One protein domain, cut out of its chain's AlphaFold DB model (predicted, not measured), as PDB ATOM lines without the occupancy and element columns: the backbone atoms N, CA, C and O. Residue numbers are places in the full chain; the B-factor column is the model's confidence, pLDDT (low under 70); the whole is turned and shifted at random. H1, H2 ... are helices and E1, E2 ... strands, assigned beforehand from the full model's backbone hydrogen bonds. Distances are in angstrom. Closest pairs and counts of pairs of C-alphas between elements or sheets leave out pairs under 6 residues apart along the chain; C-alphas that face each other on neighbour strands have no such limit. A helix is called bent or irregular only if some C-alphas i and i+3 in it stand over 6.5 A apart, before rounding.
ATOM      1  N   ARG A   2     169.929 120.038 139.212       89.44
ATOM      2  CA  ARG A   2     168.649 119.569 139.759       89.44
ATOM      3  C   ARG A   2     168.888 118.660 140.958       89.44
ATOM      4  O   ARG A   2     169.987 118.140 141.107       89.44
ATOM      5  N   THR A   3     167.867 118.458 141.781       91.06
ATOM      6  CA  THR A   3     167.856 117.390 142.795       91.06
ATOM      7  C   THR A   3     166.824 116.331 142.431       91.06
ATOM      8  O   THR A   3     165.976 116.561 141.564       91.06
ATOM      9  N   GLN A   4     166.826 115.197 143.137       90.25
ATOM     10  CA  GLN A   4     165.824 114.137 142.961       90.25
ATOM     11  C   GLN A   4     164.381 114.585 143.266       90.25
ATOM     12  O   GLN A   4     163.425 113.871 142.983       90.25
ATOM     13  N   LYS A   5     164.202 115.781 143.843       87.31
ATOM     14  CA  LYS A   5     162.891 116.404 144.088       87.31
ATOM     15  C   LYS A   5     162.244 116.940 142.801       87.31
ATOM     16  O   LYS A   5     161.053 117.245 142.807       87.31
ATOM     17  N   GLN A   6     163.019 117.113 141.730       88.12
ATOM     18  CA  GLN A   6     162.579 117.641 140.438       88.12
ATOM     19  C   GLN A   6     162.477 116.513 139.403       88.12
ATOM     20  O   GLN A   6     163.078 115.458 139.572       88.12
ATOM     21  N   SER A   7     161.741 116.734 138.306       89.75
ATOM     22  CA  SER A   7     161.710 115.753 137.213       89.75
ATOM     23  C   SER A   7     163.111 115.578 136.618       89.75
ATOM     24  O   SER A   7     163.768 116.562 136.265       89.75
ATOM     25  N   LEU A   8     163.549 114.327 136.504       92.38
ATOM     26  CA  LEU A   8     164.798 113.926 135.852       92.38
ATOM     27  C   LEU A   8     164.529 113.202 134.522       92.38
ATOM     28  O   LEU A   8     165.427 112.575 133.965       92.38
ATOM     29  N   GLU A   9     163.298 113.287 134.004       93.94
ATOM     30  CA  GLU A   9     162.948 112.719 132.704       93.94
ATOM     31  C   GLU A   9     163.755 113.402 131.593       93.94
ATOM     32  O   GLU A   9     163.895 114.631 131.563       93.94
ATOM     33  N   ALA A  10     164.298 112.595 130.682       95.06
ATOM     34  CA  ALA A  10     165.026 113.101 129.534       95.06
ATOM     35  C   ALA A  10     164.069 113.768 128.535       95.06
ATOM     36  O   ALA A  10     162.982 113.268 128.253       95.06
ATOM     37  N   VAL A  11     164.484 114.903 127.975       95.62
ATOM     38  CA  VAL A  11     163.635 115.744 127.124       95.62
ATOM     39  C   VAL A  11     164.247 115.872 125.739       95.62
ATOM     40  O   VAL A  11     165.402 116.265 125.584       95.62
ATOM     41  N   TYR A  12     163.436 115.592 124.720       96.00
ATOM     42  CA  TYR A  12     163.769 115.862 123.327       96.00
ATOM     43  C   TYR A  12     163.222 117.225 122.893       96.00
ATOM     44  O   TYR A  12     162.026 117.489 123.046       96.00
ATOM     45  N   HIS A  13     164.073 118.051 122.288       94.62
ATOM     46  CA  HIS A  13     163.729 119.394 121.834       94.62
ATOM     47  C   HIS A  13     164.314 119.687 120.437       94.62
ATOM     48  O   HIS A  13     165.535 119.795 120.297       94.62
ATOM     49  N   PRO A  14     163.476 119.817 119.391       94.12
ATOM     50  CA  PRO A  14     163.913 120.292 118.083       94.12
ATOM     51  C   PRO A  14     164.039 121.824 118.075       94.12
ATOM     52  O   PRO A  14     163.203 122.519 118.649       94.12
ATOM     53  N   PHE A  15     165.040 122.350 117.375       93.69
ATOM     54  CA  PHE A  15     165.263 123.784 117.199       93.69
ATOM     55  C   PHE A  15     165.750 124.110 115.779       93.69
ATOM     56  O   PHE A  15     166.202 123.242 115.029       93.69
ATOM     57  N   LEU A  16     165.646 125.382 115.395       94.06
ATOM     58  CA  LEU A  16     166.082 125.900 114.100       94.06
ATOM     59  C   LEU A  16     167.004 127.094 114.324       94.06
ATOM     60  O   LEU A  16     166.657 128.014 115.060       94.06
ATOM     61  N   ILE A  17     168.146 127.096 113.646       92.88
ATOM     62  CA  ILE A  17     169.052 128.238 113.581       92.88
ATOM     63  C   ILE A  17     168.944 128.839 112.183       92.88
ATOM     64  O   ILE A  17     169.208 128.160 111.190       92.88
ATOM     65  N   THR A  18     168.575 130.115 112.114       93.75
ATOM     66  CA  THR A  18     168.651 130.911 110.885       93.75
ATOM     67  C   THR A  18     169.927 131.733 110.942       93.75
ATOM     68  O   THR A  18     170.143 132.475 111.898       93.75
ATOM     69  N   ARG A  19     170.792 131.565 109.945       91.00
ATOM     70  CA  ARG A  19     172.036 132.325 109.812       91.00
ATOM     71  C   ARG A  19     171.751 133.673 109.146       91.00
ATOM     72  O   ARG A  19     170.691 133.879 108.560       91.00
ATOM     73  N   GLU A  20     172.710 134.585 109.231       94.75
ATOM     74  CA  GLU A  20     172.635 135.922 108.624       94.75
ATOM     75  C   GLU A  20     172.459 135.899 107.095       94.75
ATOM     76  O   GLU A  20     171.813 136.779 106.540       94.75
ATOM     77  N   ASP A  21     172.954 134.852 106.426       94.12
ATOM     78  CA  ASP A  21     172.784 134.606 104.985       94.12
ATOM     79  C   ASP A  21     171.387 134.060 104.613       94.12
ATOM     80  O   ASP A  21     171.122 133.733 103.457       94.12
ATOM     81  N   GLY A  22     170.488 133.921 105.593       90.19
ATOM     82  CA  GLY A  22     169.146 133.363 105.426       90.19
ATOM     83  C   GLY A  22     169.103 131.834 105.360       90.19
ATOM     84  O   GLY A  22     168.013 131.254 105.297       90.19
ATOM     85  N   SER A  23     170.252 131.151 105.406       90.50
ATOM     86  CA  SER A  23     170.290 129.691 105.430       90.50
ATOM     87  C   SER A  23     169.836 129.137 106.785       90.50
ATOM     88  O   SER A  23     169.970 129.769 107.837       90.50
ATOM     89  N   ARG A  24     169.258 127.932 106.757       88.69
ATOM     90  CA  ARG A  24     168.675 127.261 107.924       88.69
ATOM     91  C   ARG A  24     169.473 126.020 108.300       88.69
ATOM     92  O   ARG A  24     169.791 125.197 107.440       88.69
ATOM     93  N   CYS A  25     169.739 125.865 109.591       91.44
ATOM     94  CA  CYS A  25     170.278 124.649 110.186       91.44
ATOM     95  C   CYS A  25     169.281 124.101 111.209       91.44
ATOM     96  O   CYS A  25     168.778 124.838 112.056       91.44
ATOM     97  N   TYR A  26     168.981 122.812 111.106       92.38
ATOM     98  CA  TYR A  26     168.030 122.125 111.969       92.38
ATOM     99  C   TYR A  26     168.800 121.361 113.034       92.38
ATOM    100  O   TYR A  26     169.721 120.608 112.710       92.38
ATOM    101  N   GLY A  27     168.429 121.570 114.289       95.12
ATOM    102  CA  GLY A  27     169.053 120.931 115.431       95.12
ATOM    103  C   GLY A  27     168.052 120.143 116.256       95.12
ATOM    104  O   GLY A  27     166.876 120.495 116.356       95.12
ATOM    105  N   PHE A  28     168.525 119.063 116.862       95.69
ATOM    106  CA  PHE A  28     167.726 118.182 117.700       95.69
ATOM    107  C   PHE A  28     168.508 117.886 118.971       95.69
ATOM    108  O   PHE A  28     169.563 117.258 118.920       95.69
ATOM    109  N   ALA A  29     168.006 118.363 120.103       96.94
ATOM    110  CA  ALA A  29     168.625 118.189 121.405       96.94
ATOM    111  C   ALA A  29     167.927 117.073 122.184       96.94
ATOM    112  O   ALA A  29     166.698 117.008 122.225       96.94
ATOM    113  N   TYR A  30     168.711 116.224 122.838       97.44
ATOM    114  CA  TYR A  30     168.236 115.257 123.818       97.44
ATOM    115  C   TYR A  30     168.946 115.510 125.145       97.44
ATOM    116  O   TYR A  30     170.130 115.207 125.301       97.44
ATOM    117  N   THR A  31     168.228 116.142 126.073       96.88
ATOM    118  CA  THR A  31     168.738 116.544 127.388       96.88
ATOM    119  C   THR A  31     168.419 115.472 128.416       96.88
ATOM    120  O   THR A  31     167.263 115.084 128.555       96.88
ATOM    121  N   PHE A  32     169.424 115.035 129.164       96.12
ATOM    122  CA  PHE A  32     169.314 114.053 130.237       96.12
ATOM    123  C   PHE A  32     170.078 114.535 131.473       96.12
ATOM    124  O   PHE A  32     170.731 115.581 131.450       96.12
ATOM    125  N   TYR A  33     169.969 113.793 132.570       95.94
ATOM    126  CA  TYR A  33     170.537 114.174 133.857       95.94
ATOM    127  C   TYR A  33     171.494 113.098 134.346       95.94
ATOM    128  O   TYR A  33     171.156 111.920 134.342       95.94
ATOM    129  N   GLU A  34     172.681 113.522 134.765       94.25
ATOM    130  CA  GLU A  34     173.703 112.649 135.336       94.25
ATOM    131  C   GLU A  34     173.939 113.017 136.797       94.25
ATOM    132  O   GLU A  34     173.984 114.203 137.139       94.25
ATOM    133  N   GLU A  35     174.086 112.004 137.647       94.69
ATOM    134  CA  GLU A  35     174.404 112.192 139.058       94.69
ATOM    135  C   GLU A  35     175.808 112.784 139.232       94.69
ATOM    136  O   GLU A  35     176.792 112.363 138.619       94.69
ATOM    137  N   VAL A  36     175.906 113.794 140.088       95.25
ATOM    138  CA  VAL A  36     177.163 114.448 140.429       95.25
ATOM    139  C   VAL A  36     177.837 113.668 141.552       95.25
ATOM    140  O   VAL A  36     177.522 113.839 142.725       95.25
ATOM    141  N   ASN A  37     178.856 112.890 141.194       92.88
ATOM    142  CA  ASN A  37     179.673 112.143 142.160       92.88
ATOM    143  C   ASN A  37     180.800 112.983 142.798       92.88
ATOM    144  O   ASN A  37     181.531 112.516 143.671       92.88
ATOM    145  N   SER A  38     180.986 114.232 142.358       94.81
ATOM    146  CA  SER A  38     182.066 115.097 142.841       94.81
ATOM    147  C   SER A  38     181.675 115.828 144.121       94.81
ATOM    148  O   SER A  38     180.934 116.813 144.094       94.81
ATOM    149  N   THR A  39     182.272 115.413 145.238       93.38
ATOM    150  CA  THR A  39     182.088 116.058 146.548       93.38
ATOM    151  C   THR A  39     182.433 117.545 146.520       93.38
ATOM    152  O   THR A  39     181.750 118.335 147.161       93.38
ATOM    153  N   ARG A  40     183.434 117.952 145.726       95.31
ATOM    154  CA  ARG A  40     183.831 119.362 145.567       95.31
ATOM    155  C   ARG A  40     182.720 120.222 144.969       95.31
ATOM    156  O   ARG A  40     182.563 121.372 145.362       95.31
ATOM    157  N   ILE A  41     181.957 119.680 144.018       94.06
ATOM    158  CA  ILE A  41     180.838 120.400 143.396       94.06
ATOM    159  C   ILE A  41     179.694 120.534 144.405       94.06
ATOM    160  O   ILE A  41     179.142 121.622 144.566       94.06
ATOM    161  N   CYS A  42     179.385 119.454 145.125       93.88
ATOM    162  CA  CYS A  42     178.349 119.438 146.153       93.88
ATOM    163  C   CYS A  42     178.647 120.434 147.288       93.88
ATOM    164  O   CYS A  42     177.782 121.229 147.659       93.88
ATOM    165  N   THR A  43     179.883 120.454 147.801       94.06
ATOM    166  CA  THR A  43     180.285 121.388 148.864       94.06
ATOM    167  C   THR A  43     180.326 122.835 148.383       94.06
ATOM    168  O   THR A  43     179.877 123.721 149.109       94.06
ATOM    169  N   ALA A  44     180.790 123.087 147.155       95.31
ATOM    170  CA  ALA A  44     180.775 124.426 146.571       95.31
ATOM    171  C   ALA A  44     179.344 124.966 146.420       95.31
ATOM    172  O   ALA A  44     179.082 126.106 146.800       95.31
ATOM    173  N   LEU A  45     178.401 124.147 145.935       93.75
ATOM    174  CA  LEU A  45     176.993 124.542 145.823       93.75
ATOM    175  C   LEU A  45     176.382 124.840 147.197       93.75
ATOM    176  O   LEU A  45     175.707 125.854 147.362       93.75
ATOM    177  N   HIS A  46     176.660 123.994 148.191       92.12
ATOM    178  CA  HIS A  46     176.215 124.220 149.564       92.12
ATOM    179  C   HIS A  46     176.767 125.535 150.147       92.12
ATOM    180  O   HIS A  46     176.030 126.287 150.787       92.12
ATOM    181  N   ALA A  47     178.046 125.843 149.900       94.12
ATOM    182  CA  ALA A  47     178.684 127.075 150.361       94.12
ATOM    183  C   ALA A  47     178.088 128.324 149.688       94.12
ATOM    184  O   ALA A  47     177.741 129.279 150.381       94.12
ATOM    185  N   LEU A  48     177.904 128.292 148.362       92.94
ATOM    186  CA  LEU A  48     177.260 129.367 147.598       92.94
ATOM    187  C   LEU A  48     175.827 129.621 148.069       92.94
ATOM    188  O   LEU A  48     175.423 130.766 148.247       92.94
ATOM    189  N   GLN A  49     175.071 128.552 148.321       91.19
ATOM    190  CA  GLN A  49     173.721 128.662 148.855       91.19
ATOM    191  C   GLN A  49     173.736 129.261 150.266       91.19
ATOM    192  O   GLN A  49     172.967 130.171 150.542       91.19
ATOM    193  N   SER A  50     174.636 128.814 151.144       89.12
ATOM    194  CA  SER A  50     174.770 129.354 152.507       89.12
ATOM    195  C   SER A  50     175.112 130.847 152.514       89.12
ATOM    196  O   SER A  50     174.509 131.599 153.277       89.12
ATOM    197  N   ALA A  51     176.029 131.279 151.642       90.69
ATOM    198  CA  ALA A  51     176.374 132.689 151.474       90.69
ATOM    199  C   ALA A  51     175.174 133.511 150.974       90.69
ATOM    200  O   ALA A  51     174.846 134.544 151.547       90.69
ATOM    201  N   TYR A  52     174.446 133.009 149.973       87.38
ATOM    202  CA  TYR A  52     173.226 133.661 149.492       87.38
ATOM    203  C   TYR A  52     172.159 133.788 150.596       87.38
ATOM    204  O   TYR A  52     171.531 134.834 150.752       87.38
ATOM    205  N   LEU A  53     171.961 132.739 151.401       86.19
ATOM    206  CA  LEU A  53     170.979 132.750 152.486       86.19
ATOM    207  C   LEU A  53     171.327 133.745 153.604       86.19
ATOM    208  O   LEU A  53     170.418 134.390 154.135       86.19
ATOM    209  N   SER A  54     172.607 133.900 153.954       84.44
ATOM    210  CA  SER A  54     173.033 134.879 154.964       84.44
ATOM    211  C   SER A  54     172.853 136.321 154.479       84.44
ATOM    212  O   SER A  54     172.383 137.171 155.239       84.44
ATOM    213  N   GLU A  55     173.126 136.593 153.201       85.44
ATOM    214  CA  GLU A  55     172.894 137.902 152.580       85.44
ATOM    215  C   GLU A  55     171.403 138.270 152.557       85.44
ATOM    216  O   GLU A  55     171.010 139.368 152.968       85.44
ATOM    217  N   VAL A  56     170.541 137.337 152.143       80.94
ATOM    218  CA  VAL A  56     169.086 137.557 152.113       80.94
ATOM    219  C   VAL A  56     168.526 137.765 153.527       80.94
ATOM    220  O   VAL A  56     167.685 138.642 153.732       80.94
ATOM    221  N   SER A  57     169.026 137.038 154.531       75.81
ATOM    222  CA  SER A  57     168.623 137.240 155.930       75.81
ATOM    223  C   SER A  57     168.981 138.641 156.447       75.81
ATOM    224  O   SER A  57     168.178 139.266 157.142       75.81
ATOM    225  N   ASN A  58     170.149 139.176 156.084       68.75
ATOM    226  CA  ASN A  58     170.584 140.506 156.528       68.75
ATOM    227  C   ASN A  58     169.769 141.647 155.891       68.75
ATOM    228  O   ASN A  58     169.525 142.675 156.530       68.75
ATOM    229  N   THR A  59     169.299 141.465 154.654       61.72
ATOM    230  CA  THR A  59     168.473 142.470 153.958       61.72
ATOM    231  C   THR A  59     167.023 142.506 154.453       61.72
ATOM    232  O   THR A  59     166.418 143.576 154.473       61.72
ATOM    233  N   HIS A  60     166.467 141.380 154.916       57.38
ATOM    234  CA  HIS A  60     165.121 141.329 155.507       57.38
ATOM    235  C   HIS A  60     165.089 141.630 157.015       57.38
ATOM    236  O   HIS A  60     164.081 142.133 157.511       57.38
ATOM    237  N   PHE A 102     165.824 124.213 148.162       81.44
ATOM    238  CA  PHE A 102     167.222 124.305 148.567       81.44
ATOM    239  C   PHE A 102     167.886 122.932 148.605       81.44
ATOM    240  O   PHE A 102     167.273 121.941 149.012       81.44
ATOM    241  N   TYR A 103     169.139 122.896 148.156       88.81
ATOM    242  CA  TYR A 103     169.975 121.704 148.157       88.81
ATOM    243  C   TYR A 103     170.490 121.429 149.574       88.81
ATOM    244  O   TYR A 103     171.099 122.305 150.193       88.81
ATOM    245  N   ASP A 104     170.242 120.220 150.078       88.50
ATOM    246  CA  ASP A 104     170.821 119.695 151.318       88.50
ATOM    247  C   ASP A 104     171.914 118.678 150.975       88.50
ATOM    248  O   ASP A 104     171.624 117.586 150.497       88.50
ATOM    249  N   VAL A 105     173.174 119.009 151.267       89.12
ATOM    250  CA  VAL A 105     174.340 118.164 150.953       89.12
ATOM    251  C   VAL A 105     174.294 116.774 151.600       89.12
ATOM    252  O   VAL A 105     174.939 115.850 151.111       89.12
ATOM    253  N   THR A 106     173.533 116.608 152.685       88.56
ATOM    254  CA  THR A 106     173.422 115.333 153.411       88.56
ATOM    255  C   THR A 106     172.255 114.463 152.947       88.56
ATOM    256  O   THR A 106     172.280 113.254 153.167       88.56
ATOM    257  N   LYS A 107     171.229 115.058 152.320       89.94
ATOM    258  CA  LYS A 107     169.978 114.366 151.951       89.94
ATOM    259  C   LYS A 107     169.704 114.334 150.453       89.94
ATOM    260  O   LYS A 107     168.972 113.462 149.984       89.94
ATOM    261  N   ASP A 108     170.232 115.298 149.713       91.69
ATOM    262  CA  ASP A 108     169.934 115.474 148.302       91.69
ATOM    263  C   ASP A 108     171.051 114.917 147.423       91.69
ATOM    264  O   ASP A 108     172.238 115.172 147.635       91.69
ATOM    265  N   GLN A 109     170.639 114.210 146.376       93.31
ATOM    266  CA  GLN A 109     171.504 113.870 145.259       93.31
ATOM    267  C   GLN A 109     171.443 114.997 144.241       93.31
ATOM    268  O   GLN A 109     170.366 115.487 143.882       93.31
ATOM    269  N   LEU A 110     172.616 115.425 143.789       93.94
ATOM    270  CA  LEU A 110     172.743 116.501 142.824       93.94
ATOM    271  C   LEU A 110     172.872 115.913 141.424       93.94
ATOM    272  O   LEU A 110     173.671 115.014 141.195       93.94
ATOM    273  N   PHE A 111     172.126 116.468 140.478       94.94
ATOM    274  CA  PHE A 111     172.160 116.076 139.079       94.94
ATOM    275  C   PHE A 111     172.547 117.258 138.195       94.94
ATOM    276  O   PHE A 111     172.037 118.380 138.339       94.94
ATOM    277  N   VAL A 112     173.426 117.004 137.229       95.00
ATOM    278  CA  VAL A 112     173.799 117.960 136.187       95.00
ATOM    279  C   VAL A 112     173.065 117.624 134.896       95.00
ATOM    280  O   VAL A 112     172.916 116.463 134.529       95.00
ATOM    281  N   SER A 113     172.585 118.650 134.199       95.00
ATOM    282  CA  SER A 113     172.012 118.488 132.865       95.00
ATOM    283  C   SER A 113     173.128 118.266 131.847       95.00
ATOM    284  O   SER A 113     174.023 119.107 131.726       95.00
ATOM    285  N   LYS A 114     173.036 117.182 131.085       95.69
ATOM    286  CA  LYS A 114     173.849 116.900 129.901       95.69
ATOM    287  C   LYS A 114     172.949 116.852 128.672       95.69
ATOM    288  O   LYS A 114     171.738 116.685 128.786       95.69
ATOM    289  N   CYS A 115     173.523 117.040 127.490       95.75
ATOM    290  CA  CYS A 115     172.756 117.034 126.252       95.75
ATOM    291  C   CYS A 115     173.573 116.441 125.107       95.75
ATOM    292  O   CYS A 115     174.746 116.774 124.953       95.75
ATOM    293  N   ILE A 116     172.925 115.618 124.280       96.00
ATOM    294  CA  ILE A 116     173.427 115.219 122.959       96.00
ATOM    295  C   ILE A 116     172.659 116.028 121.917       96.00
ATOM    296  O   ILE A 116     171.437 116.159 122.013       96.00
ATOM    297  N   VAL A 117     173.366 116.593 120.938       95.81
ATOM    298  CA  VAL A 117     172.764 117.415 119.885       95.81
ATOM    299  C   VAL A 117     173.125 116.847 118.521       95.81
ATOM    300  O   VAL A 117     174.301 116.678 118.210       95.81
ATOM    301  N   LEU A 118     172.107 116.593 117.699       94.38
ATOM    302  CA  LEU A 118     172.265 116.265 116.285       94.38
ATOM    303  C   LEU A 118     171.941 117.500 115.442       94.38
ATOM    304  O   LEU A 118     170.850 118.055 115.558       94.38
ATOM    305  N   MET A 119     172.877 117.902 114.585       92.75
ATOM    306  CA  MET A 119     172.738 119.051 113.685       92.75
ATOM    307  C   MET A 119     172.695 118.581 112.234       92.75
ATOM    308  O   MET A 119     173.467 117.712 111.834       92.75
ATOM    309  N   GLY A 120     171.817 119.176 111.428       88.69
ATOM    310  CA  GLY A 120     171.641 118.786 110.034       88.69
ATOM    311  C   GLY A 120     171.037 119.869 109.146       88.69
ATOM    312  O   GLY A 120     170.646 120.954 109.582       88.69
ATOM    313  N   ARG A 121     170.968 119.559 107.847       85.06
ATOM    314  CA  ARG A 121     170.378 120.431 106.812       85.06
ATOM    315  C   ARG A 121     168.911 120.117 106.516       85.06
ATOM    316  O   ARG A 121     168.318 120.802 105.690       85.06
ATOM    317  N   GLN A 122     168.350 119.066 107.111       83.38
ATOM    318  CA  GLN A 122     166.981 118.607 106.868       83.38
ATOM    319  C   GLN A 122     166.199 118.532 108.191       83.38
ATOM    320  O   GLN A 122     166.787 118.172 109.214       83.38
TER     321      GLN A 122
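Overview. This is residues 2 to 60 and 102 to 122 of the 199 residues of the protein "UDENN domain-containing protein" of Hyalella azteca (UniProt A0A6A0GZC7). A long, narrow ribbon of three antiparallel strands, E1, E2 and E3, makes the length of this domain, and the one helix, H1, sets off from the end of the ribbon where E2 ends and E3 begins, its last residues, 51 to 60, sticking out free. The ribbon is strongly twisted and no named helix covers either of its faces; at the end near H1, residues 2 to 3 add a short pairing to E3. The printed part has 80 residues with three named strands and one named helix, in the order E1, E2, H1, E3 along the chain, and the sheet's order is E1, E2, E3. The class is mixed, helices and strands, and the whole is extended, with a radius of gyration of the C-alphas of 18.6 A and an elongated outline of 51 by 30 by 21 A.

Arrangement. The sheet holds E1, residues 11 to 18, E2, residues 24 to 35, and E3, residues 110 to 120. E2 is the inner strand, and E1 and E3 are the edge strands. The sheet is strongly twisted, with C-alphas up to 6.2 A off the best plane through them. E1 and E2 form a hairpin over a tight link of 5 residues; they are antiparallel, with 149 degrees between their directions. The C-alphas of Pro 14 and Phe 28 face each other at 4.4 A, and N 13 and O 29 are within hydrogen-bond range at 2.8 A, as are N 29 and O 13 at 2.9 A. E2 and E3 are antiparallel, with 157 degrees between their directions. The C-alphas of Thr 31 and Cys 115 face each other at 4.2 A, while N 28 and O 118 are within hydrogen-bond range at 2.8 A and N 112 and O 34 at 2.9 A. Residues 2 to 3 pair antiparallel with residues 110 to 111 of E3. H1, residues 39 to 60, follows E2 in the chain and is joined to it by a tight link of 3 residues. The closest C-alphas of H1 and E3 are those of Cys 42 and Leu 110, 7.2 A apart, and their centres are 27.1 A apart. H1 is not on the sheet, but only just, with 4 pairs of C-alphas within 10 A. E1 and H1 are apart. In H1 every O i to N i+4 pair is within hydrogen-bond range.

Along the chain. E2 is the longest strand by residues, with 12, and runs 35.1 A from Arg 24 to Glu 35. E3, from Leu 110 to Gly 120, runs 32.9 A and ends at C-alpha 120 at (171.641, 118.786, 110.034). E1, from Val 11 to Thr 18, runs 22.8 A and begins at C-alpha 11 at (163.635, 115.744, 127.124). H1, from Thr 39 to His 60, is 31.7 A long and is not bent; its C-alpha 39 is at (182.088, 116.058, 146.548).

Size, cuts and confidence. The two C-alphas farthest apart are those of Asn 58 and Gln 122, 54.4 A. Without residues 51 to 60, which belong to H1 and stand free, the body of 70 residues spans 50 by 24 by 18 A. Residues 61 to 101 are not printed, and C-alphas 60 and 102 are 18.5 A apart across this cut. The link from H1 to E3 is the link across the cut; of the links that are printed whole, both are tight. The mean pLDDT of the printed part is 90.8, and residues 58 to 60, at the end of H1, are under 70, a low confidence of the model.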